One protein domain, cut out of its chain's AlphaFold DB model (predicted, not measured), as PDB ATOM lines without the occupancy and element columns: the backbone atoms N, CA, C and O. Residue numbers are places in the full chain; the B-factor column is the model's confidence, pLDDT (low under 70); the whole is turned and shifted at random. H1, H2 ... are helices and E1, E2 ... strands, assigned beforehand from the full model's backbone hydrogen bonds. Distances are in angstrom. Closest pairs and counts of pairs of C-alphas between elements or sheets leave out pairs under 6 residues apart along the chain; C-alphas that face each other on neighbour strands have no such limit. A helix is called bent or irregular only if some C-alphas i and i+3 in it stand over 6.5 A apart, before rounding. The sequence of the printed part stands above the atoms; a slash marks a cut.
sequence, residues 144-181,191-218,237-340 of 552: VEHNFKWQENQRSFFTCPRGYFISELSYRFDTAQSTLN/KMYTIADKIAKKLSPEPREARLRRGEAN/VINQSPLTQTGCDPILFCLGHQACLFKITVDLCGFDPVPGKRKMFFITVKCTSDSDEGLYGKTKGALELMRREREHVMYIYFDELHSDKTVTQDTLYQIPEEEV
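What this domain is: This is residues 144 to 181, 191 to 218 and 237 to 340 of the 552 residues of an uncharacterized protein of Strongylocentrotus purpuratus (UniProt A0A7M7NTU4). Two twisted sheets form a sandwich, partly face to face: E2 E5 E7 E8 E4 and the smaller E1 E6 E3, with short H2 near the middle, over E7. H3 and H4 lie at one end of the longest axis, and H1 is near H2 and H4. The 170 printed residues hold eight named strands and five named helices, in the order E1 E2 E3 H1 E4 H2 E5 E6 H3 H4 E7 E8 H5; the larger sheet is mixed, the smaller antiparallel, the class mixed. The whole is compact, with a radius of gyration of the C-alphas of 15.3 A and spans of 48 by 34 by 31 A.

How they stand to each other: Edge strand E1, residues 144 to 151, is antiparallel to E6, residues 280 to 289, with N 146 and O 285 within hydrogen-bond range at 2.8 A. E6 is antiparallel to edge strand E3, residues 164 to 173, with N 170 and O 284 at 2.9 A. In the other sheet, edge strand E2, residues 155 to 159, is antiparallel to E5, residues 259 to 263, with N 158 and O 260 at 3.0 A. E5 is parallel to E7, residues 312 to 318, with N 261 and O 314 at 2.8 A. E7 and E8, residues 327 to 336, form a hairpin, with N 315 and O 333 at 2.8 A. E8 is antiparallel to edge strand E4, residues 209 to 213, with N 212 and O 328 at 2.8 A. H2, residues 250 to 254, has a height of 7.0 A over the larger sheet; its closest C-alphas to E7 are those of Cys 254 and Met 314, 5.9 A. H1, residues 195 to 200, only grazes the smaller sheet. H3, residues 290 to 295, and H4, residues 300 to 310, form a helical hairpin and only just touch, with 3 pairs of C-alphas within 8 A, the closest Glu 293 and Leu 303 at 7.2 A. H5, residues 337 to 340, only grazes the larger sheet. Every O i to N i+4 pair is within range in H1 and H4; H2 has 0 of 1 but 2 of 2 O i to N i+3 pairs, H3 0 of 2 but 2 of 3, and H5 is too short for an i+4 pair.

Where its parts are: E1 begins at C-alpha 144 (-20.385, -6.730, 4.871) and spans 23.7 A. E3 spans 26.2 A and bends by 54 degrees at residue 168. E6 spans 29.1 A, H4 15.6 A, E7 19.0 A and E8 28.8 A. H3 is irregular, with C-alphas 291 and 294 7.7 A apart. H5 ends at C-alpha 340 (-19.305, -20.469, -11.832).

The domain as a whole: The C-alphas farthest apart, Asn 218 and Ser 291, are 48.1 A apart. Residues 182 to 190 and 219 to 236 are not printed, with gaps of 7.6 A and 25.3 A between C-alphas. The link E5 to E6 is long. The mean pLDDT of the printed part is 82.4; 31 residues are under 70, among them 237 to 248.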
ATOM      1  N   VAL A 144     -21.313  -5.906   4.092       95.12
ATOM      2  CA  VAL A 144     -20.385  -6.730   4.871       95.12
ATOM      3  C   VAL A 144     -18.961  -6.416   4.433       95.12
ATOM      4  O   VAL A 144     -18.689  -6.261   3.247       95.12
ATOM      5  N   GLU A 145     -18.051  -6.305   5.396       94.88
ATOM      6  CA  GLU A 145     -16.636  -6.050   5.145       94.88
ATOM      7  C   GLU A 145     -15.809  -7.309   5.424       94.88
ATOM      8  O   GLU A 145     -15.960  -7.955   6.464       94.88
ATOM      9  N   HIS A 146     -14.902  -7.631   4.507       94.31
ATOM     10  CA  HIS A 146     -13.994  -8.766   4.591       94.31
ATOM     11  C   HIS A 146     -12.549  -8.306   4.428       94.31
ATOM     12  O   HIS A 146     -12.224  -7.502   3.557       94.31
ATOM     13  N   ASN A 147     -11.662  -8.850   5.256       93.19
ATOM     14  CA  ASN A 147     -10.238  -8.544   5.232       93.19
ATOM     15  C   ASN A 147      -9.462  -9.794   4.821       93.19
ATOM     16  O   ASN A 147      -9.591 -10.841   5.455       93.19
ATOM     17  N   PHE A 148      -8.634  -9.678   3.788       92.44
ATOM     18  CA  PHE A 148      -7.817 -10.774   3.282       92.44
ATOM     19  C   PHE A 148      -6.334 -10.411   3.312       92.44
ATOM     20  O   PHE A 148      -5.940  -9.246   3.198       92.44
ATOM     21  N   LYS A 149      -5.502 -11.442   3.472       91.81
ATOM     22  CA  LYS A 149      -4.046 -11.333   3.549       91.81
ATOM     23  C   LYS A 149      -3.417 -12.482   2.777       91.81
ATOM     24  O   LYS A 149      -3.562 -13.630   3.181       91.81
ATOM     25  N   TRP A 150      -2.644 -12.177   1.745       90.69
ATOM     26  CA  TRP A 150      -1.959 -13.192   0.944       90.69
ATOM     27  C   TRP A 150      -0.466 -12.934   0.850       90.69
ATOM     28  O   TRP A 150       0.004 -11.803   0.990       90.69
ATOM     29  N   GLN A 151       0.279 -14.006   0.605       88.38
ATOM     30  CA  GLN A 151       1.684 -13.923   0.224       88.38
ATOM     31  C   GLN A 151       1.805 -13.810  -1.295       88.38
ATOM     32  O   GLN A 151       0.978 -14.325  -2.046       88.38
ATOM     33  N   GLU A 152       2.872 -13.168  -1.752       83.25
ATOM     34  CA  GLU A 152       3.233 -13.149  -3.166       83.25
ATOM     35  C   GLU A 152       3.308 -14.568  -3.770       83.25
ATOM     36  O   GLU A 152       3.703 -15.529  -3.106       83.25
ATOM     37  N   ASN A 153       2.955 -14.689  -5.049       83.38
ATOM     38  CA  ASN A 153       2.824 -15.924  -5.828       83.38
ATOM     39  C   ASN A 153       1.693 -16.861  -5.386       83.38
ATOM     40  O   ASN A 153       1.526 -17.933  -5.973       83.38
ATOM     41  N   GLN A 154       0.871 -16.457  -4.414       88.75
ATOM     42  CA  GLN A 154      -0.360 -17.168  -4.096       88.75
ATOM     43  C   GLN A 154      -1.489 -16.751  -5.041       88.75
ATOM     44  O   GLN A 154      -1.685 -15.575  -5.371       88.75
ATOM     45  N   ARG A 155      -2.270 -17.750  -5.460       90.81
ATOM     46  CA  ARG A 155      -3.566 -17.508  -6.091       90.81
ATOM     47  C   ARG A 155      -4.480 -16.888  -5.047       90.81
ATOM     48  O   ARG A 155      -4.655 -17.448  -3.967       90.81
ATOM     49  N   SER A 156      -5.023 -15.737  -5.391       92.56
ATOM     50  CA  SER A 156      -5.848 -14.919  -4.523       92.56
ATOM     51  C   SER A 156      -7.231 -14.818  -5.119       92.56
ATOM     52  O   SER A 156      -7.414 -14.783  -6.336       92.56
ATOM     53  N   PHE A 157      -8.217 -14.847  -4.246       94.88
ATOM     54  CA  PHE A 157      -9.603 -14.797  -4.644       94.88
ATOM     55  C   PHE A 157     -10.414 -14.247  -3.486       94.88
ATOM     56  O   PHE A 157     -10.110 -14.503  -2.320       94.88
ATOM     57  N   PHE A 158     -11.466 -13.523  -3.814       94.75
ATOM     58  CA  PHE A 158     -12.478 -13.119  -2.856       94.75
ATOM     59  C   PHE A 158     -13.831 -13.107  -3.550       94.75
ATOM     60  O   PHE A 158     -13.924 -12.927  -4.763       94.75
ATOM     61  N   THR A 159     -14.874 -13.357  -2.774       95.56
ATOM     62  CA  THR A 159     -16.248 -13.466  -3.255       95.56
ATOM     63  C   THR A 159     -17.151 -12.747  -2.273       95.56
ATOM     64  O   THR A 159     -16.904 -12.788  -1.065       95.56
ATOM     65  N   CYS A 160     -18.155 -12.060  -2.799       96.25
ATOM     66  CA  CYS A 160     -19.265 -11.566  -2.014       96.25
ATOM     67  C   CYS A 160     -20.353 -12.645  -1.903       96.25
ATOM     68  O   CYS A 160     -20.411 -13.552  -2.741       96.25
ATOM     69  N   PRO A 161     -21.208 -12.581  -0.872       95.25
ATOM     70  CA  PRO A 161     -22.398 -13.418  -0.792       95.25
ATOM     71  C   PRO A 161     -23.343 -13.218  -1.973       95.25
ATOM     72  O   PRO A 161     -23.385 -12.138  -2.554       95.25
ATOM     73  N   ARG A 162     -24.145 -14.227  -2.305       93.88
ATOM     74  CA  ARG A 162     -25.148 -14.153  -3.368       93.88
ATOM     75  C   ARG A 162     -26.075 -12.953  -3.158       93.88
ATOM     76  O   ARG A 162     -26.626 -12.781  -2.069       93.88
ATOM     77  N   GLY A 163     -26.263 -12.160  -4.210       94.88
ATOM     78  CA  GLY A 163     -27.043 -10.920  -4.158       94.88
ATOM     79  C   GLY A 163     -26.272  -9.718  -3.596       94.88
ATOM     80  O   GLY A 163     -26.889  -8.776  -3.090       94.88
ATOM     81  N   TYR A 164     -24.936  -9.791  -3.586       96.69
ATOM     82  CA  TYR A 164     -24.036  -8.722  -3.161       96.69
ATOM     83  C   TYR A 164     -22.871  -8.596  -4.133       96.69
ATOM     84  O   TYR A 164     -22.220  -9.583  -4.449       96.69
ATOM     85  N   PHE A 165     -22.482  -7.372  -4.460       96.25
ATOM     86  CA  PHE A 165     -21.335  -7.089  -5.322       96.25
ATOM     87  C   PHE A 165     -20.212  -6.374  -4.561       96.25
ATOM     88  O   PHE A 165     -20.417  -5.775  -3.499       96.25
ATOM     89  N   ILE A 166     -19.007  -6.405  -5.130       96.69
ATOM     90  CA  ILE A 166     -17.819  -5.706  -4.627       96.69
ATOM     91  C   ILE A 166     -18.012  -4.195  -4.847       96.69
ATOM     92  O   ILE A 166     -17.748  -3.672  -5.933       96.69
ATOM     93  N   SER A 167     -18.480  -3.481  -3.826       95.19
ATOM     94  CA  SER A 167     -18.831  -2.059  -3.923       95.19
ATOM     95  C   SER A 167     -17.667  -1.130  -3.585       95.19
ATOM     96  O   SER A 167     -17.507  -0.071  -4.204       95.19
ATOM     97  N   GLU A 168     -16.838  -1.535  -2.620       94.62
ATOM     98  CA  GLU A 168     -15.663  -0.791  -2.183       94.62
ATOM     99  C   GLU A 168     -14.484  -1.740  -1.932       94.62
ATOM    100  O   GLU A 168     -14.653  -2.864  -1.458       94.62
ATOM    101  N   LEU A 169     -13.265  -1.290  -2.230       93.56
ATOM    102  CA  LEU A 169     -12.046  -2.020  -1.899       93.56
ATOM    103  C   LEU A 169     -10.935  -1.077  -1.454       93.56
ATOM    104  O   LEU A 169     -10.757   0.011  -1.993       93.56
ATOM    105  N   SER A 170     -10.112  -1.511  -0.509       89.19
ATOM    106  CA  SER A 170      -8.814  -0.890  -0.243       89.19
ATOM    107  C   SER A 170      -7.742  -1.956  -0.225       89.19
ATOM    108  O   SER A 170      -8.011  -3.094   0.142       89.19
ATOM    109  N   TYR A 171      -6.525  -1.605  -0.618       86.56
ATOM    110  CA  TYR A 171      -5.410  -2.534  -0.570       86.56
ATOM    111  C   TYR A 171      -4.127  -1.845  -0.116       86.56
ATOM    112  O   TYR A 171      -3.971  -0.628  -0.231       86.56
ATOM    113  N   ARG A 172      -3.197  -2.638   0.412       82.44
ATOM    114  CA  ARG A 172      -1.848  -2.198   0.772       82.44
ATOM    115  C   ARG A 172      -0.865  -3.360   0.697       82.44
ATOM    116  O   ARG A 172      -1.235  -4.508   0.944       82.44
ATOM    117  N   PHE A 173       0.399  -3.043   0.452       78.75
ATOM    118  CA  PHE A 173       1.490  -3.990   0.651       78.75
ATOM    119  C   PHE A 173       2.148  -3.769   2.000       78.75
ATOM    120  O   PHE A 173       2.434  -2.631   2.376       78.75
ATOM    121  N   ASP A 174       2.436  -4.861   2.701       76.56
ATOM    122  CA  ASP A 174       3.281  -4.844   3.893       76.56
ATOM    123  C   ASP A 174       4.741  -4.722   3.480       76.56
ATOM    124  O   ASP A 174       5.515  -5.676   3.425       76.56
ATOM    125  N   THR A 175       5.106  -3.513   3.098       64.12
ATOM    126  CA  THR A 175       6.483  -3.062   3.181       64.12
ATOM    127  C   THR A 175       6.435  -1.849   4.093       64.12
ATOM    128  O   THR A 175       5.500  -1.056   3.980       64.12
ATOM    129  N   ALA A 176       7.394  -1.694   5.009       49.22
ATOM    130  CA  ALA A 176       7.383  -0.663   6.058       49.22
ATOM    131  C   ALA A 176       7.271   0.805   5.554       49.22
ATOM    132  O   ALA A 176       7.346   1.732   6.352       49.22
ATOM    133  N   GLN A 177       7.111   1.029   4.244       49.72
ATOM    134  CA  GLN A 177       7.108   2.324   3.571       49.72
ATOM    135  C   GLN A 177       6.004   2.514   2.501       49.72
ATOM    136  O   GLN A 177       5.948   3.592   1.919       49.72
ATOM    137  N   SER A 178       5.105   1.550   2.224       46.44
ATOM    138  CA  SER A 178       4.117   1.692   1.126       46.44
ATOM    139  C   SER A 178       2.652   1.722   1.578       46.44
ATOM    140  O   SER A 178       1.853   0.846   1.240       46.44
ATOM    141  N   THR A 179       2.248   2.756   2.313       52.53
ATOM    142  CA  THR A 179       0.830   3.142   2.316       52.53
ATOM    143  C   THR A 179       0.557   3.953   1.056       52.53
ATOM    144  O   THR A 179       0.976   5.105   0.963       52.53
ATOM    145  N   LEU A 180      -0.137   3.358   0.085       51.81
ATOM    146  CA  LEU A 180      -0.706   4.092  -1.044       51.81
ATOM    147  C   LEU A 180      -1.726   5.097  -0.493       51.81
ATOM    148  O   LEU A 180      -2.840   4.744  -0.112       51.81
ATOM    149  N   ASN A 181      -1.306   6.355  -0.377       50.22
ATOM    150  CA  ASN A 181      -2.197   7.459  -0.051       50.22
ATOM    151  C   ASN A 181      -2.930   7.859  -1.332       50.22
ATOM    152  O   ASN A 181      -2.281   8.153  -2.334       50.22
ATOM    153  N   LYS A 191      -9.990   5.360   2.912       77.69
ATOM    154  CA  LYS A 191      -8.965   4.798   2.009       77.69
ATOM    155  C   LYS A 191      -9.538   3.820   0.964       77.69
ATOM    156  O   LYS A 191      -8.756   3.197   0.252       77.69
ATOM    157  N   MET A 192     -10.863   3.662   0.872       86.19
ATOM    158  CA  MET A 192     -11.497   2.674  -0.008       86.19
ATOM    159  C   MET A 192     -11.874   3.256  -1.373       86.19
ATOM    160  O   MET A 192     -12.609   4.239  -1.453       86.19
ATOM    161  N   TYR A 193     -11.386   2.628  -2.440       88.12
ATOM    162  CA  TYR A 193     -11.840   2.819  -3.813       88.12
ATOM    163  C   TYR A 193     -13.265   2.304  -3.982       88.12
ATOM    164  O   TYR A 193     -13.613   1.262  -3.443       88.12
ATOM    165  N   THR A 194     -14.066   3.028  -4.748       90.44
ATOM    166  CA  THR A 194     -15.481   2.761  -5.012       90.44
ATOM    167  C   THR A 194     -15.713   2.579  -6.508       90.44
ATOM    168  O   THR A 194     -14.875   2.953  -7.335       90.44
ATOM    169  N   ILE A 195     -16.889   2.084  -6.890       88.69
ATOM    170  CA  ILE A 195     -17.288   2.007  -8.305       88.69
ATOM    171  C   ILE A 195     -17.266   3.388  -8.984       88.69
ATOM    172  O   ILE A 195     -16.882   3.501 -10.149       88.69
ATOM    173  N   ALA A 196     -17.582   4.465  -8.259       86.44
ATOM    174  CA  ALA A 196     -17.469   5.816  -8.799       86.44
ATOM    175  C   ALA A 196     -16.018   6.166  -9.177       86.44
ATOM    176  O   ALA A 196     -15.800   6.799 -10.209       86.44
ATOM    177  N   ASP A 197     -15.023   5.706  -8.406       84.75
ATOM    178  CA  ASP A 197     -13.607   5.864  -8.760       84.75
ATOM    179  C   ASP A 197     -13.253   5.071 -10.023       84.75
ATOM    180  O   ASP A 197     -12.553   5.595 -10.890       84.75
ATOM    181  N   LYS A 198     -13.751   3.831 -10.151       86.12
ATOM    182  CA  LYS A 198     -13.575   2.992 -11.351       86.12
ATOM    183  C   LYS A 198     -14.089   3.711 -12.605       86.12
ATOM    184  O   LYS A 198     -13.376   3.800 -13.604       86.12
ATOM    185  N   ILE A 199     -15.285   4.295 -12.529       84.69
ATOM    186  CA  ILE A 199     -15.931   5.015 -13.639       84.69
ATOM    187  C   ILE A 199     -15.247   6.351 -13.933       84.69
ATOM    188  O   ILE A 199     -15.012   6.672 -15.096       84.69
ATOM    189  N   ALA A 200     -14.892   7.128 -12.905       82.88
ATOM    190  CA  ALA A 200     -14.157   8.385 -13.077       82.88
ATOM    191  C   ALA A 200     -12.812   8.149 -13.779       82.88
ATOM    192  O   ALA A 200     -12.372   8.951 -14.602       82.88
ATOM    193  N   LYS A 201     -12.204   6.996 -13.501       79.12
ATOM    194  CA  LYS A 201     -11.025   6.476 -14.179       79.12
ATOM    195  C   LYS A 201     -11.350   5.672 -15.436       79.12
ATOM    196  O   LYS A 201     -10.487   4.952 -15.884       79.12
ATOM    197  N   LYS A 202     -12.544   5.715 -16.024       81.56
ATOM    198  CA  LYS A 202     -12.852   5.015 -17.292       81.56
ATOM    199  C   LYS A 202     -12.366   3.549 -17.342       81.56
ATOM    200  O   LYS A 202     -11.970   3.063 -18.400       81.56
ATOM    201  N   LEU A 203     -12.356   2.854 -16.202       81.00
ATOM    202  CA  LEU A 203     -11.894   1.473 -16.111       81.00
ATOM    203  C   LEU A 203     -13.046   0.569 -16.523       81.00
ATOM    204  O   LEU A 203     -13.860   0.161 -15.698       81.00
ATOM    205  N   SER A 204     -13.136   0.313 -17.821       77.88
ATOM    206  CA  SER A 204     -14.055  -0.668 -18.385       77.88
ATOM    207  C   SER A 204     -13.301  -1.982 -18.607       77.88
ATOM    208  O   SER A 204     -12.147  -1.923 -19.024       77.88
ATOM    209  N   PRO A 205     -13.913  -3.148 -18.352       69.19
ATOM    210  CA  PRO A 205     -13.369  -4.451 -18.736       69.19
ATOM    211  C   PRO A 205     -13.613  -4.787 -20.219       69.19
ATOM    212  O   PRO A 205     -13.263  -5.875 -20.663       69.19
ATOM    213  N   GLU A 206     -14.228  -3.882 -20.995       75.00
ATOM    214  CA  GLU A 206     -14.441  -4.072 -22.439       75.00
ATOM    215  C   GLU A 206     -13.136  -4.320 -23.216       75.00
ATOM    216  O   GLU A 206     -13.117  -5.211 -24.070       75.00
ATOM    217  N   PRO A 207     -12.015  -3.632 -22.917       71.31
ATOM    218  CA  PRO A 207     -10.702  -4.125 -23.288       71.31
ATOM    219  C   PRO A 207     -10.405  -5.402 -22.495       71.31
ATOM    220  O   PRO A 207     -10.210  -5.371 -21.282       71.31
ATOM    221  N   ARG A 208     -10.303  -6.531 -23.202       83.50
ATOM    222  CA  ARG A 208      -9.857  -7.813 -22.627       83.50
ATOM    223  C   ARG A 208      -8.396  -7.798 -22.175       83.50
ATOM    224  O   ARG A 208      -7.951  -8.753 -21.554       83.50
ATOM    225  N   GLU A 209      -7.651  -6.744 -22.489       84.44
ATOM    226  CA  GLU A 209      -6.255  -6.571 -22.103       84.44
ATOM    227  C   GLU A 209      -6.081  -5.258 -21.339       84.44
ATOM    228  O   GLU A 209      -6.483  -4.190 -21.805       84.44
ATOM    229  N   ALA A 210      -5.412  -5.332 -20.194       82.06
ATOM    230  CA  ALA A 210      -4.879  -4.187 -19.483       82.06
ATOM    231  C   ALA A 210      -3.353  -4.193 -19.619       82.06
ATOM    232  O   ALA A 210      -2.684  -5.159 -19.263       82.06
ATOM    233  N   ARG A 211      -2.790  -3.100 -20.138       81.38
ATOM    234  CA  ARG A 211      -1.338  -2.911 -20.228       81.38
ATOM    235  C   ARG A 211      -0.906  -1.852 -19.227       81.38
ATOM    236  O   ARG A 211      -1.355  -0.708 -19.290       81.38
ATOM    237  N   LEU A 212      -0.025  -2.234 -18.314       76.88
ATOM    238  CA  LEU A 212       0.526  -1.380 -17.270       76.88
ATOM    239  C   LEU A 212       2.009  -1.180 -17.546       76.88
ATOM    240  O   LEU A 212       2.740  -2.147 -17.729       76.88
ATOM    241  N   ARG A 213       2.494   0.059 -17.538       71.06
ATOM    242  CA  ARG A 213       3.941   0.292 -17.597       71.06
ATOM    243  C   ARG A 213       4.579  -0.003 -16.242       71.06
ATOM    244  O   ARG A 213       4.049   0.414 -15.216       71.06
ATOM    245  N   ARG A 214       5.724  -0.685 -16.256       72.19
ATOM    246  CA  ARG A 214       6.557  -0.944 -15.082       72.19
ATOM    247  C   ARG A 214       7.393   0.288 -14.763       72.19
ATOM    248  O   ARG A 214       8.109   0.800 -15.623       72.19
ATOM    249  N   GLY A 215       7.316   0.754 -13.520       63.88
ATOM    250  CA  GLY A 215       8.259   1.742 -13.004       63.88
ATOM    251  C   GLY A 215       9.659   1.135 -12.884       63.88
ATOM    252  O   GLY A 215       9.836   0.090 -12.258       63.88
ATOM    253  N   GLU A 216      10.674   1.776 -13.459       62.03
ATOM    254  CA  GLU A 216      12.059   1.363 -13.242       62.03
ATOM    255  C   GLU A 216      12.482   1.677 -11.795       62.03
ATOM    256  O   GLU A 216      12.512   2.828 -11.364       62.03
ATOM    257  N   ALA A 217      12.842   0.636 -11.041       53.81
ATOM    258  CA  ALA A 217      13.138   0.689  -9.603       53.81
ATOM    259  C   ALA A 217      14.260   1.661  -9.185       53.81
ATOM    260  O   ALA A 217      14.356   2.020  -8.015       53.81
ATOM    261  N   ASN A 218      15.135   2.034 -10.123       55.56
ATOM    262  CA  ASN A 218      16.348   2.817  -9.873       55.56
ATOM    263  C   ASN A 218      16.347   4.163 -10.587       55.56
ATOM    264  O   ASN A 218      17.374   4.848 -10.609       55.56
ATOM    265  N   VAL A 237      -1.768   5.504 -27.073       48.78
ATOM    266  CA  VAL A 237      -2.673   4.510 -26.459       48.78
ATOM    267  C   VAL A 237      -2.361   4.239 -24.979       48.78
ATOM    268  O   VAL A 237      -3.265   3.953 -24.201       48.78
ATOM    269  N   ILE A 238      -1.104   4.372 -24.538       46.03
ATOM    270  CA  ILE A 238      -0.694   3.912 -23.192       46.03
ATOM    271  C   ILE A 238      -0.866   5.009 -22.122       46.03
ATOM    272  O   ILE A 238      -1.079   4.720 -20.947       46.03
ATOM    273  N   ASN A 239      -0.859   6.280 -22.527       41.78
ATOM    274  CA  ASN A 239      -0.851   7.432 -21.607       41.78
ATOM    275  C   ASN A 239      -2.244   7.877 -21.177       41.78
ATOM    276  O   ASN A 239      -2.401   8.626 -20.218       41.78
ATOM    277  N   GLN A 240      -3.263   7.382 -21.874       45.62
ATOM    278  CA  GLN A 240      -4.654   7.559 -21.496       45.62
ATOM    279  C   GLN A 240      -5.151   6.434 -20.597       45.62
ATOM    280  O   GLN A 240      -6.351   6.371 -20.366       45.62
ATOM    281  N   SER A 241      -4.272   5.554 -20.106       44.59
ATOM    282  CA  SER A 241      -4.655   4.547 -19.129       44.59
ATOM    283  C   SER A 241      -4.596   5.154 -17.721       44.59
ATOM    284  O   SER A 241      -3.510   5.292 -17.146       44.59
ATOM    285  N   PRO A 242      -5.739   5.515 -17.117       48.91
ATOM    286  CA  PRO A 242      -5.837   5.944 -15.719       48.91
ATOM    287  C   PRO A 242      -5.391   4.870 -14.708       48.91
ATOM    288  O   PRO A 242      -5.401   5.135 -13.505       48.91
ATOM    289  N   LEU A 243      -4.961   3.697 -15.200       47.75
ATOM    290  CA  LEU A 243      -4.320   2.594 -14.484       47.75
ATOM    291  C   LEU A 243      -2.811   2.797 -14.201       47.75
ATOM    292  O   LEU A 243      -2.135   1.878 -13.737       47.75
ATOM    293  N   THR A 244      -2.228   3.956 -14.519       52.28
ATOM    294  CA  THR A 244      -0.828   4.257 -14.155       52.28
ATOM    295  C   THR A 244      -0.706   5.125 -12.902       52.28
ATOM    296  O   THR A 244       0.401   5.398 -12.444       52.28
ATOM    297  N   GLN A 245      -1.819   5.571 -12.316       52.19
ATOM    298  CA  GLN A 245      -1.791   6.573 -11.247       52.19
ATOM    299  C   GLN A 245      -1.938   5.995  -9.835       52.19
ATOM    300  O   GLN A 245      -1.578   6.694  -8.887       52.19
ATOM    301  N   THR A 246      -2.444   4.765  -9.651       53.28
ATOM    302  CA  THR A 246      -2.763   4.252  -8.302       53.28
ATOM    303  C   THR A 246      -1.962   3.063  -7.792       53.28
ATOM    304  O   THR A 246      -2.208   2.622  -6.674       53.28
ATOM    305  N   GLY A 247      -0.921   2.623  -8.493       58.50
ATOM    306  CA  GLY A 247       0.021   1.641  -7.953       58.50
ATOM    307  C   GLY A 247      -0.312   0.197  -8.322       58.50
ATOM    308  O   GLY A 247       0.487  -0.419  -9.023       58.50
ATOM    309  N   CYS A 248      -1.479  -0.319  -7.908       62.06
ATOM    310  CA  CYS A 248      -2.036  -1.625  -8.317       62.06
ATOM    311  C   CYS A 248      -3.419  -1.469  -8.928       62.06
ATOM    312  O   CYS A 248      -4.454  -1.605  -8.266       62.06
ATOM    313  N   ASP A 249      -3.437  -1.194 -10.213       71.69
ATOM    314  CA  ASP A 249      -4.662  -0.773 -10.860       71.69
ATOM    315  C   ASP A 249      -5.519  -1.948 -11.385       71.69
ATOM    316  O   ASP A 249      -6.739  -1.777 -11.431       71.69
ATOM    317  N   PRO A 250      -4.990  -3.177 -11.615       83.62
ATOM    318  CA  PRO A 250      -5.822  -4.307 -12.028       83.62
ATOM    319  C   PRO A 250      -6.908  -4.703 -11.028       83.62
ATOM    320  O   PRO A 250      -8.019  -5.043 -11.411       83.62
ATOM    321  N   ILE A 251      -6.639  -4.611  -9.726       88.12
ATOM    322  CA  ILE A 251      -7.609  -5.038  -8.703       88.12
ATOM    323  C   ILE A 251      -8.841  -4.119  -8.685       88.12
ATOM    324  O   ILE A 251      -9.916  -4.531  -8.256       88.12
ATOM    325  N   LEU A 252      -8.736  -2.900  -9.226       89.81
ATOM    326  CA  LEU A 252      -9.889  -2.015  -9.395       89.81
ATOM    327  C   LEU A 252     -10.907  -2.559 -10.406       89.81
ATOM    328  O   LEU A 252     -12.080  -2.202 -10.309       89.81
ATOM    329  N   PHE A 253     -10.513  -3.455 -11.318       92.25
ATOM    330  CA  PHE A 253     -11.463  -4.137 -12.202       92.25
ATOM    331  C   PHE A 253     -12.424  -5.050 -11.438       92.25
ATOM    332  O   PHE A 253     -13.540  -5.250 -11.909       92.25
ATOM    333  N   CYS A 254     -12.048  -5.520 -10.241       95.38
ATOM    334  CA  CYS A 254     -12.914  -6.323  -9.381       95.38
ATOM    335  C   CYS A 254     -14.148  -5.549  -8.874       95.38
ATOM    336  O   CYS A 254     -15.150  -6.172  -8.537       95.38
ATOM    337  N   LEU A 255     -14.095  -4.211  -8.797       94.44
ATOM    338  CA  LEU A 255     -15.249  -3.399  -8.385       94.44
ATOM    339  C   LEU A 255     -16.423  -3.636  -9.341       94.44
ATOM    340  O   LEU A 255     -16.229  -3.678 -10.557       94.44
ATOM    341  N   GLY A 256     -17.619  -3.775  -8.778       95.06
ATOM    342  CA  GLY A 256     -18.852  -4.068  -9.506       95.06
ATOM    343  C   GLY A 256     -19.132  -5.555  -9.727       95.06
ATOM    344  O   GLY A 256     -20.264  -5.876 -10.046       95.06
ATOM    345  N   HIS A 257     -18.164  -6.455  -9.522       96.81
ATOM    346  CA  HIS A 257     -18.332  -7.895  -9.766       96.81
ATOM    347  C   HIS A 257     -18.762  -8.661  -8.502       96.81
ATOM    348  O   HIS A 257     -18.570  -8.179  -7.384       96.81
ATOM    349  N   GLN A 258     -19.293  -9.878  -8.665       95.62
ATOM    350  CA  GLN A 258     -19.668 -10.777  -7.555       95.62
ATOM    351  C   GLN A 258     -18.443 -11.399  -6.865       95.62
ATOM    352  O   GLN A 258     -18.397 -11.613  -5.648       95.62
ATOM    353  N   ALA A 259     -17.428 -11.735  -7.658       96.94
ATOM    354  CA  ALA A 259     -16.192 -12.343  -7.192       96.94
ATOM    355  C   ALA A 259     -15.020 -11.922  -8.075       96.94
ATOM    356  O   ALA A 259     -15.197 -11.557  -9.239       96.94
ATOM    357  N   CYS A 260     -13.816 -11.999  -7.516       97.31
ATOM    358  CA  CYS A 260     -12.590 -11.694  -8.233       97.31
ATOM    359  C   CYS A 260     -11.516 -12.747  -7.968       97.31
ATOM    360  O   CYS A 260     -11.309 -13.150  -6.820       97.31
ATOM    361  N   LEU A 261     -10.822 -13.176  -9.022       96.38
ATOM    362  CA  LEU A 261      -9.720 -14.133  -8.976       96.38
ATOM    363  C   LEU A 261      -8.502 -13.555  -9.688       96.38
ATOM    364  O   LEU A 261      -8.612 -12.991 -10.772       96.38
ATOM    365  N   PHE A 262      -7.326 -13.722  -9.092       94.69
ATOM    366  CA  PHE A 262      -6.059 -13.276  -9.665       94.69
ATOM    367  C   PHE A 262      -4.888 -14.013  -9.015       94.69
ATOM    368  O   PHE A 262      -5.020 -14.686  -7.991       94.69
ATOM    369  N   LYS A 263      -3.700 -13.909  -9.606       91.25
ATOM    370  CA  LYS A 263      -2.452 -14.359  -8.980       91.25
ATOM    371  C   LYS A 263      -1.685 -13.124  -8.541       91.25
ATOM    372  O   LYS A 263      -1.412 -12.257  -9.361       91.25
ATOM    373  N   ILE A 264      -1.318 -13.050  -7.265       86.31
ATOM    374  CA  ILE A 264      -0.429 -11.978  -6.818       86.31
ATOM    375  C   ILE A 264       0.956 -12.287  -7.356       86.31
ATOM    376  O   ILE A 264       1.558 -13.285  -6.970       86.31
ATOM    377  N   THR A 265       1.463 -11.435  -8.226       83.38
ATOM    378  CA  THR A 265       2.844 -11.467  -8.704       83.38
ATOM    379  C   THR A 265       3.515 -10.150  -8.318       83.38
ATOM    380  O   THR A 265       2.823  -9.167  -8.041       83.38
ATOM    381  N   VAL A 266       4.853 -10.105  -8.306       72.81
ATOM    382  CA  VAL A 266       5.589  -8.822  -8.217       72.81
ATOM    383  C   VAL A 266       5.172  -7.828  -9.303       72.81
ATOM    384  O   VAL A 266       5.317  -6.624  -9.119       72.81
ATOM    385  N   ASP A 267       4.643  -8.339 -10.413       73.06
ATOM    386  CA  ASP A 267       4.344  -7.579 -11.618       73.06
ATOM    387  C   ASP A 267       2.861  -7.215 -11.755       73.06
ATOM    388  O   ASP A 267       2.530  -6.441 -12.647       73.06
ATOM    389  N   LEU A 268       1.986  -7.702 -10.859       73.94
ATOM    390  CA  LEU A 268       0.542  -7.409 -10.862       73.94
ATOM    391  C   LEU A 268       0.260  -5.899 -10.781       73.94
ATOM    392  O   LEU A 268      -0.823  -5.421 -11.099       73.94
ATOM    393  N   CYS A 269       1.232  -5.134 -10.301       74.06
ATOM    394  CA  CYS A 269       1.112  -3.717 -10.047       74.06
ATOM    395  C   CYS A 269       2.181  -2.988 -10.850       74.06
ATOM    396  O   CYS A 269       3.372  -3.192 -10.619       74.06
ATOM    397  N   GLY A 270       1.765  -2.129 -11.787       65.25
ATOM    398  CA  GLY A 270       2.697  -1.385 -12.644       65.25
ATOM    399  C   GLY A 270       3.716  -0.555 -11.850       65.25
ATOM    400  O   GLY A 270       4.863  -0.409 -12.268       65.25
ATOM    401  N   PHE A 271       3.344  -0.083 -10.655       66.06
ATOM    402  CA  PHE A 271       4.262   0.580  -9.727       66.06
ATOM    403  C   PHE A 271       4.425  -0.228  -8.453       66.06
ATOM    404  O   PHE A 271       3.942   0.150  -7.382       66.06
ATOM    405  N   ASP A 272       5.137  -1.341  -8.567       66.06
ATOM    406  CA  ASP A 272       5.553  -2.081  -7.395       66.06
ATOM    407  C   ASP A 272       6.580  -1.255  -6.586       66.06
ATOM    408  O   ASP A 272       7.681  -1.004  -7.077       66.06
ATOM    409  N   PRO A 273       6.291  -0.809  -5.343       58.53
ATOM    410  CA  PRO A 273       7.152   0.150  -4.634       58.53
ATOM    411  C   PRO A 273       8.505  -0.433  -4.201       58.53
ATOM    412  O   PRO A 273       9.375   0.292  -3.728       58.53
ATOM    413  N   VAL A 274       8.671  -1.757  -4.299       67.06
ATOM    414  CA  VAL A 274       9.867  -2.492  -3.855       67.06
ATOM    415  C   VAL A 274      10.037  -3.766  -4.708       67.06
ATOM    416  O   VAL A 274       9.809  -4.869  -4.200       67.06
ATOM    417  N   PRO A 275      10.371  -3.642  -6.003       65.56
ATOM    418  CA  PRO A 275      10.406  -4.775  -6.923       65.56
ATOM    419  C   PRO A 275      11.410  -5.838  -6.480       65.56
ATOM    420  O   PRO A 275      12.485  -5.542  -5.954       65.56
ATOM    421  N   GLY A 276      11.032  -7.103  -6.666       66.50
ATOM    422  CA  GLY A 276      11.861  -8.261  -6.324       66.50
ATOM    423  C   GLY A 276      11.939  -8.605  -4.831       66.50
ATOM    424  O   GLY A 276      12.655  -9.540  -4.470       66.50
ATOM    425  N   LYS A 277      11.217  -7.897  -3.950       73.25
ATOM    426  CA  LYS A 277      11.040  -8.317  -2.550       73.25
ATOM    427  C   LYS A 277       9.668  -8.934  -2.349       73.25
ATOM    428  O   LYS A 277       8.678  -8.374  -2.801       73.25
ATOM    429  N   ARG A 278       9.625 -10.030  -1.582       73.38
ATOM    430  CA  ARG A 278       8.374 -10.669  -1.163       73.38
ATOM    431  C   ARG A 278       7.538  -9.728  -0.314       73.38
ATOM    432  O   ARG A 278       8.053  -9.147   0.641       73.38
ATOM    433  N   LYS A 279       6.250  -9.627  -0.641       78.62
ATOM    434  CA  LYS A 279       5.293  -8.751   0.047       78.62
ATOM    435  C   LYS A 279       4.106  -9.545   0.543       78.62
ATOM    436  O   LYS A 279       3.699 -10.532  -0.072       78.62
ATOM    437  N   MET A 280       3.541  -9.070   1.645       86.00
ATOM    438  CA  MET A 280       2.176  -9.422   2.002       86.00
ATOM    439  C   MET A 280       1.244  -8.445   1.299       86.00
ATOM    440  O   MET A 280       1.430  -7.232   1.403       86.00
ATOM    441  N   PHE A 281       0.246  -8.971   0.607       86.12
ATOM    442  CA  PHE A 281      -0.831  -8.183   0.037       86.12
ATOM    443  C   PHE A 281      -2.021  -8.228   0.991       86.12
ATOM    444  O   PHE A 281      -2.524  -9.307   1.310       86.12
ATOM    445  N   PHE A 282      -2.447  -7.064   1.467       88.75
ATOM    446  CA  PHE A 282      -3.662  -6.914   2.251       88.75
ATOM    447  C   PHE A 282      -4.722  -6.246   1.399       88.75
ATOM    448  O   PHE A 282      -4.448  -5.208   0.795       88.75
ATOM    449  N   ILE A 283      -5.931  -6.790   1.421       90.50
ATOM    450  CA  ILE A 283      -7.098  -6.152   0.824       90.50
ATOM    451  C   ILE A 283      -8.249  -6.171   1.824       90.50
ATOM    452  O   ILE A 283      -8.465  -7.153   2.534       90.50
ATOM    453  N   THR A 284      -8.989  -5.078   1.859       92.94
ATOM    454  CA  THR A 284     -10.283  -4.969   2.519       92.94
ATOM    455  C   THR A 284     -11.318  -4.820   1.421       92.94
ATOM    456  O   THR A 284     -11.183  -3.935   0.578       92.94
ATOM    457  N   VAL A 285     -12.319  -5.687   1.416       94.81
ATOM    458  CA  VAL A 285     -13.392  -5.721   0.425       94.81
ATOM    459  C   VAL A 285     -14.703  -5.491   1.149       94.81
ATOM    460  O   VAL A 285     -15.010  -6.199   2.105       94.81
ATOM    461  N   LYS A 286     -15.482  -4.519   0.685       95.88
ATOM    462  CA  LYS A 286     -16.844  -4.296   1.145       95.88
ATOM    463  C   LYS A 286     -17.807  -4.793   0.078       95.88
ATOM    464  O   LYS A 286     -17.764  -4.356  -1.070       95.88
ATOM    465  N   CYS A 287     -18.651  -5.725   0.485       97.00
ATOM    466  CA  CYS A 287     -19.740  -6.260  -0.308       97.00
ATOM    467  C   CYS A 287     -21.010  -5.489   0.042       97.00
ATOM    468  O   CYS A 287     -21.335  -5.387   1.225       97.00
ATOM    469  N   THR A 288     -21.723  -4.966  -0.952       96.19
ATOM    470  CA  THR A 288     -23.017  -4.292  -0.755       96.19
ATOM    471  C   THR A 288     -24.115  -5.069  -1.466       96.19
ATOM    472  O   THR A 288     -23.872  -5.608  -2.541       96.19
ATOM    473  N   SER A 289     -25.297  -5.138  -0.855       96.31
ATOM    474  CA  SER A 289     -26.454  -5.820  -1.428       96.31
ATOM    475  C   SER A 289     -26.896  -5.174  -2.741       96.31
ATOM    476  O   SER A 289     -26.866  -3.950  -2.882       96.31
ATOM    477  N   ASP A 290     -27.377  -5.993  -3.672       94.75
ATOM    478  CA  ASP A 290     -27.934  -5.547  -4.951       94.75
ATOM    479  C   ASP A 290     -29.091  -4.550  -4.787       94.75
ATOM    480  O   ASP A 290     -29.283  -3.692  -5.648       94.75
ATOM    481  N   SER A 291     -29.833  -4.605  -3.671       94.81
ATOM    482  CA  SER A 291     -30.909  -3.648  -3.372       94.81
ATOM    483  C   SER A 291     -30.413  -2.207  -3.238       94.81
ATOM    484  O   SER A 291     -31.159  -1.265  -3.500       94.81
ATOM    485  N   ASP A 292     -29.149  -2.035  -2.852       94.00
ATOM    486  CA  ASP A 292     -28.535  -0.744  -2.556       94.00
ATOM    487  C   ASP A 292     -27.707  -0.223  -3.751       94.00
ATOM    488  O   ASP A 292     -26.932   0.730  -3.618       94.00
ATOM    489  N   GLU A 293     -27.898  -0.797  -4.952       88.69
ATOM    490  CA  GLU A 293     -27.214  -0.390  -6.193       88.69
ATOM    491  C   GLU A 293     -27.362   1.116  -6.486       88.69
ATOM    492  O   GLU A 293     -26.427   1.773  -6.958       88.69
ATOM    493  N   GLY A 294     -28.515   1.697  -6.134       87.69
ATOM    494  CA  GLY A 294     -28.821   3.110  -6.358       87.69
ATOM    495  C   GLY A 294     -27.874   4.075  -5.636       87.69
ATOM    496  O   GLY A 294     -27.688   5.201  -6.096       87.69
ATOM    497  N   LEU A 295     -27.218   3.641  -4.551       88.00
ATOM    498  CA  LEU A 295     -26.249   4.464  -3.817       88.00
ATOM    499  C   LEU A 295     -24.959   4.707  -4.614       88.00
ATOM    500  O   LEU A 295     -24.306   5.741  -4.446       88.00
ATOM    501  N   TYR A 296     -24.604   3.774  -5.499       84.25
ATOM    502  CA  TYR A 296     -23.363   3.805  -6.275       84.25
ATOM    503  C   TYR A 296     -23.602   4.254  -7.728       84.25
ATOM    504  O   TYR A 296     -22.731   4.871  -8.345       84.25
ATOM    505  N   GLY A 297     -24.809   4.033  -8.258       80.88
ATOM    506  CA  GLY A 297     -25.211   4.375  -9.622       80.88
ATOM    507  C   GLY A 297     -25.772   5.790  -9.773       80.88
ATOM    508  O   GLY A 297     -26.920   5.949 -10.175       80.88
ATOM    509  N   LYS A 298     -24.979   6.838  -9.494       83.56
ATOM    510  CA  LYS A 298     -25.449   8.242  -9.619       83.56
ATOM    511  C   LYS A 298     -25.837   8.648 -11.045       83.56
ATOM    512  O   LYS A 298     -26.568   9.617 -11.231       83.56
ATOM    513  N   THR A 299     -25.323   7.947 -12.052       84.19
ATOM    514  CA  THR A 299     -25.658   8.165 -13.463       84.19
ATOM    515  C   THR A 299     -26.266   6.898 -14.053       84.19
ATOM    516  O   THR A 299     -25.907   5.786 -13.665       84.19
ATOM    517  N   LYS A 300     -27.158   7.049 -15.039       85.00
ATOM    518  CA  LYS A 300     -27.791   5.913 -15.729       85.00
ATOM    519  C   LYS A 300     -26.759   4.936 -16.314       85.00
ATOM    520  O   LYS A 300     -26.933   3.731 -16.203       85.00
ATOM    521  N   GLY A 301     -25.666   5.455 -16.880       81.25
ATOM    522  CA  GLY A 301     -24.578   4.628 -17.416       81.25
ATOM    523  C   GLY A 301     -23.799   3.866 -16.340       81.25
ATOM    524  O   GLY A 301     -23.423   2.722 -16.564       81.25
ATOM    525  N   ALA A 302     -23.601   4.462 -15.157       82.44
ATOM    526  CA  ALA A 302     -22.972   3.776 -14.028       82.44
ATOM    527  C   ALA A 302     -23.819   2.599 -13.539       82.44
ATOM    528  O   ALA A 302     -23.292   1.519 -13.296       82.44
ATOM    529  N   LEU A 303     -25.133   2.808 -13.430       88.75
ATOM    530  CA  LEU A 303     -26.070   1.770 -13.014       88.75
ATOM    531  C   LEU A 303     -26.087   0.594 -13.998       88.75
ATOM    532  O   LEU A 303     -26.022  -0.553 -13.575       88.75
ATOM    533  N   GLU A 304     -26.107   0.878 -15.301       88.31
ATOM    534  CA  GLU A 304     -26.093  -0.162 -16.334       88.31
ATOM    535  C   GLU A 304     -24.789  -0.970 -16.328       88.31
ATOM    536  O   GLU A 304     -24.815  -2.199 -16.376       88.31
ATOM    537  N   LEU A 305     -23.643  -0.291 -16.193       84.88
ATOM    538  CA  LEU A 305     -22.346  -0.958 -16.079       84.88
ATOM    539  C   LEU A 305     -22.305  -1.888 -14.860       84.88
ATOM    540  O   LEU A 305     -21.879  -3.031 -14.993       84.88
ATOM    541  N   MET A 306     -22.776  -1.428 -13.698       89.12
ATOM    542  CA  MET A 306     -22.820  -2.250 -12.483       89.12
ATOM    543  C   MET A 306     -23.734  -3.463 -12.635       89.12
ATOM    544  O   MET A 306     -23.351  -4.557 -12.234       89.12
ATOM    545  N   ARG A 307     -24.920  -3.287 -13.229       91.12
ATOM    546  CA  ARG A 307     -25.852  -4.396 -13.477       91.12
ATOM    547  C   ARG A 307     -25.237  -5.464 -14.368       91.12
ATOM    548  O   ARG A 307     -25.388  -6.642 -14.078       91.12
ATOM    549  N   ARG A 308     -24.497  -5.050 -15.398       92.06
ATOM    550  CA  ARG A 308     -23.747  -5.975 -16.251       92.06
ATOM    551  C   ARG A 308     -22.636  -6.678 -15.474       92.06
ATOM    552  O   ARG A 308     -22.473  -7.882 -15.598       92.06
ATOM    553  N   GLU A 309     -21.840  -5.945 -14.702       94.56
ATOM    554  CA  GLU A 309     -20.652  -6.497 -14.041       94.56
ATOM    555  C   GLU A 309     -20.962  -7.391 -12.838       94.56
ATOM    556  O   GLU A 309     -20.222  -8.348 -12.610       94.56
ATOM    557  N   ARG A 310     -22.050  -7.137 -12.097       94.38
ATOM    558  CA  ARG A 310     -22.393  -7.935 -10.906       94.38
ATOM    559  C   ARG A 310     -22.721  -9.380 -11.249       94.38
ATOM    560  O   ARG A 310     -22.368 -10.266 -10.491       94.38
ATOM    561  N   GLU A 311     -23.290  -9.613 -12.428       95.50
ATOM    562  CA  GLU A 311     -23.619 -10.947 -12.942       95.50
ATOM    563  C   GLU A 311     -22.375 -11.682 -13.469       95.50
ATOM    564  O   GLU A 311     -22.485 -12.700 -14.143       95.50
ATOM    565  N   HIS A 312     -21.173 -11.164 -13.199       97.31
ATOM    566  CA  HIS A 312     -19.921 -11.752 -13.639       97.31
ATOM    567  C   HIS A 312     -18.920 -11.923 -12.492       97.31
ATOM    568  O   HIS A 312     -18.827 -11.159 -11.527       97.31
ATOM    569  N   VAL A 313     -18.085 -12.937 -12.667       97.00
ATOM    570  CA  VAL A 313     -16.843 -13.183 -11.956       97.00
ATOM    571  C   VAL A 313     -15.702 -12.588 -12.768       97.00
ATOM    572  O   VAL A 313     -15.525 -12.916 -13.941       97.00
ATOM    573  N   MET A 314     -14.909 -11.727 -12.135       97.38
ATOM    574  CA  MET A 314     -13.714 -11.153 -12.744       97.38
ATOM    575  C   MET A 314     -12.519 -12.082 -12.533       97.38
ATOM    576  O   MET A 314     -12.147 -12.385 -11.398       97.38
ATOM    577  N   TYR A 315     -11.873 -12.493 -13.617       96.88
ATOM    578  CA  TYR A 315     -10.600 -13.197 -13.577       96.88
ATOM    579  C   TYR A 315      -9.515 -12.387 -14.273       96.88
ATOM    580  O   TYR A 315      -9.589 -12.118 -15.470       96.88
ATOM    581  N   ILE A 316      -8.492 -12.019 -13.503       94.50
ATOM    582  CA  ILE A 316      -7.335 -11.261 -13.971       94.50
ATOM    583  C   ILE A 316      -6.169 -12.237 -14.106       94.50
ATOM    584  O   ILE A 316      -5.662 -12.782 -13.115       94.50
ATOM    585  N   TYR A 317      -5.757 -12.469 -15.344       93.25
ATOM    586  CA  TYR A 317      -4.658 -13.351 -15.697       93.25
ATOM    587  C   TYR A 317      -3.437 -12.531 -16.102       93.25
ATOM    588  O   TYR A 317      -3.493 -11.782 -17.066       93.25
ATOM    589  N   PHE A 318      -2.327 -12.694 -15.387       90.56
ATOM    590  CA  PHE A 318      -1.059 -12.081 -15.771       90.56
ATOM    591  C   PHE A 318      -0.442 -12.852 -16.942       90.56
ATOM    592  O   PHE A 318      -0.112 -14.035 -16.803       90.56
ATOM    593  N   ASP A 319      -0.284 -12.184 -18.080       89.62
ATOM    594  CA  ASP A 319       0.264 -12.769 -19.295       89.62
ATOM    595  C   ASP A 319       1.792 -12.659 -19.293       89.62
ATOM    596  O   ASP A 319       2.378 -11.657 -19.706       89.62
ATOM    597  N   GLU A 320       2.449 -13.711 -18.802       86.88
ATOM    598  CA  GLU A 320       3.912 -13.799 -18.732       86.88
ATOM    599  C   GLU A 320       4.589 -13.734 -20.114       86.88
ATOM    600  O   GLU A 320       5.749 -13.335 -20.185       86.88
ATOM    601  N   LEU A 321       3.902 -14.117 -21.201       86.12
ATOM    602  CA  LEU A 321       4.483 -14.163 -22.549       86.12
ATOM    603  C   LEU A 321       4.506 -12.786 -23.213       86.12
ATOM    604  O   LEU A 321       5.471 -12.456 -23.900       86.12
ATOM    605  N   HIS A 322       3.457 -11.992 -22.996       85.81
ATOM    606  CA  HIS A 322       3.342 -10.638 -23.546       85.81
ATOM    607  C   HIS A 322       3.833  -9.546 -22.588       85.81
ATOM    608  O   HIS A 322       3.920  -8.377 -22.964       85.81
ATOM    609  N   SER A 323       4.174  -9.915 -21.354       83.69
ATOM    610  CA  SER A 323       4.820  -9.017 -20.404       83.69
ATOM    611  C   SER A 323       6.328  -8.948 -20.633       83.69
ATOM    612  O   SER A 323       6.999  -9.958 -20.836       83.69
ATOM    613  N   ASP A 324       6.892  -7.750 -20.518       85.00
ATOM    614  CA  ASP A 324       8.328  -7.508 -20.603       85.00
ATOM    615  C   ASP A 324       8.839  -6.681 -19.409       85.00
ATOM    616  O   ASP A 324       8.159  -6.486 -18.403       85.00
ATOM    617  N   LYS A 325      10.085  -6.201 -19.480       80.31
ATOM    618  CA  LYS A 325      10.706  -5.416 -18.395       80.31
ATOM    619  C   LYS A 325      10.052  -4.051 -18.161       80.31
ATOM    620  O   LYS A 325      10.293  -3.444 -17.123       80.31
ATOM    621  N   THR A 326       9.285  -3.561 -19.125       77.56
ATOM    622  CA  THR A 326       8.706  -2.217 -19.186       77.56
ATOM    623  C   THR A 326       7.184  -2.226 -19.174       77.56
ATOM    624  O   THR A 326       6.586  -1.211 -18.827       77.56
ATOM    625  N   VAL A 327       6.549  -3.345 -19.519       81.81
ATOM    626  CA  VAL A 327       5.098  -3.498 -19.596       81.81
ATOM    627  C   VAL A 327       4.679  -4.807 -18.937       81.81
ATOM    628  O   VAL A 327       5.166  -5.882 -19.266       81.81
ATOM    629  N   THR A 328       3.747  -4.712 -17.998       82.81
ATOM    630  CA  THR A 328       2.921  -5.826 -17.534       82.81
ATOM    631  C   THR A 328       1.665  -5.858 -18.395       82.81
ATOM    632  O   THR A 328       0.985  -4.839 -18.532       82.81
ATOM    633  N   GLN A 329       1.359  -7.014 -18.969       87.12
ATOM    634  CA  GLN A 329       0.106  -7.266 -19.665       87.12
ATOM    635  C   GLN A 329      -0.749  -8.225 -18.837       87.12
ATOM    636  O   GLN A 329      -0.322  -9.332 -18.517       87.12
ATOM    637  N   ASP A 330      -1.962  -7.792 -18.515       88.25
ATOM    638  CA  ASP A 330      -2.982  -8.602 -17.865       88.25
ATOM    639  C   ASP A 330      -4.137  -8.843 -18.839       88.25
ATOM    640  O   ASP A 330      -4.608  -7.922 -19.507       88.25
ATOM    641  N   THR A 331      -4.632 -10.072 -18.899       91.88
ATOM    642  CA  THR A 331      -5.865 -10.430 -19.596       91.88
ATOM    643  C   THR A 331      -7.023 -10.444 -18.605       91.88
ATOM    644  O   THR A 331      -6.948 -11.068 -17.543       91.88
ATOM    645  N   LEU A 332      -8.104  -9.754 -18.953       93.06
ATOM    646  CA  LEU A 332      -9.316  -9.629 -18.158       93.06
ATOM    647  C   LEU A 332     -10.395 -10.538 -18.743       93.06
ATOM    648  O   LEU A 332     -10.802 -10.385 -19.896       93.06
ATOM    649  N   TYR A 333     -10.883 -11.469 -17.931       95.50
ATOM    650  CA  TYR A 333     -11.990 -12.344 -18.281       95.50
ATOM    651  C   TYR A 333     -13.187 -12.048 -17.385       95.50
ATOM    652  O   TYR A 333     -13.091 -12.121 -16.161       95.50
ATOM    653  N   GLN A 334     -14.323 -11.754 -18.009       96.19
ATOM    654  CA  GLN A 334     -15.617 -11.711 -17.340       96.19
ATOM    655  C   GLN A 334     -16.314 -13.042 -17.590       96.19
ATOM    656  O   GLN A 334     -16.596 -13.394 -18.734       96.19
ATOM    657  N   ILE A 335     -16.534 -13.802 -16.524       97.06
ATOM    658  CA  ILE A 335     -17.170 -15.116 -16.588       97.06
ATOM    659  C   ILE A 335     -18.552 -14.991 -15.956       97.06
ATOM    660  O   ILE A 335     -18.610 -14.524 -14.822       97.06
ATOM    661  N   PRO A 336     -19.642 -15.395 -16.624       97.44
ATOM    662  CA  PRO A 336     -20.974 -15.273 -16.044       97.44
ATOM    663  C   PRO A 336     -21.090 -15.998 -14.696       97.44
ATOM    664  O   PRO A 336     -20.553 -17.098 -14.513       97.44
ATOM    665  N   GLU A 337     -21.757 -15.364 -13.735       96.00
ATOM    666  CA  GLU A 337     -21.928 -15.851 -12.366       96.00
ATOM    667  C   GLU A 337     -22.591 -17.231 -12.352       96.00
ATOM    668  O   GLU A 337     -22.143 -18.137 -11.644       96.00
ATOM    669  N   GLU A 338     -23.609 -17.434 -13.185       96.75
ATOM    670  CA  GLU A 338     -24.340 -18.689 -13.308       96.75
ATOM    671  C   GLU A 338     -23.462 -19.848 -13.795       96.75
ATOM    672  O   GLU A 338     -23.699 -20.996 -13.426       96.75
ATOM    673  N   GLU A 339     -22.402 -19.576 -14.558       96.62
ATOM    674  CA  GLU A 339     -21.482 -20.617 -15.022       96.62
ATOM    675  C   GLU A 339     -20.452 -21.034 -13.961       96.62
ATOM    676  O   GLU A 339     -19.836 -22.097 -14.075       96.62
ATOM    677  N   VAL A 340     -20.250 -20.209 -12.930       96.94
ATOM    678  CA  VAL A 340     -19.305 -20.469 -11.832       96.94
ATOM    679  C   VAL A 340     -20.029 -20.978 -10.587       96.94
ATOM    680  O   VAL A 340     -19.572 -21.932  -9.955       96.94
TER     681      VAL A 340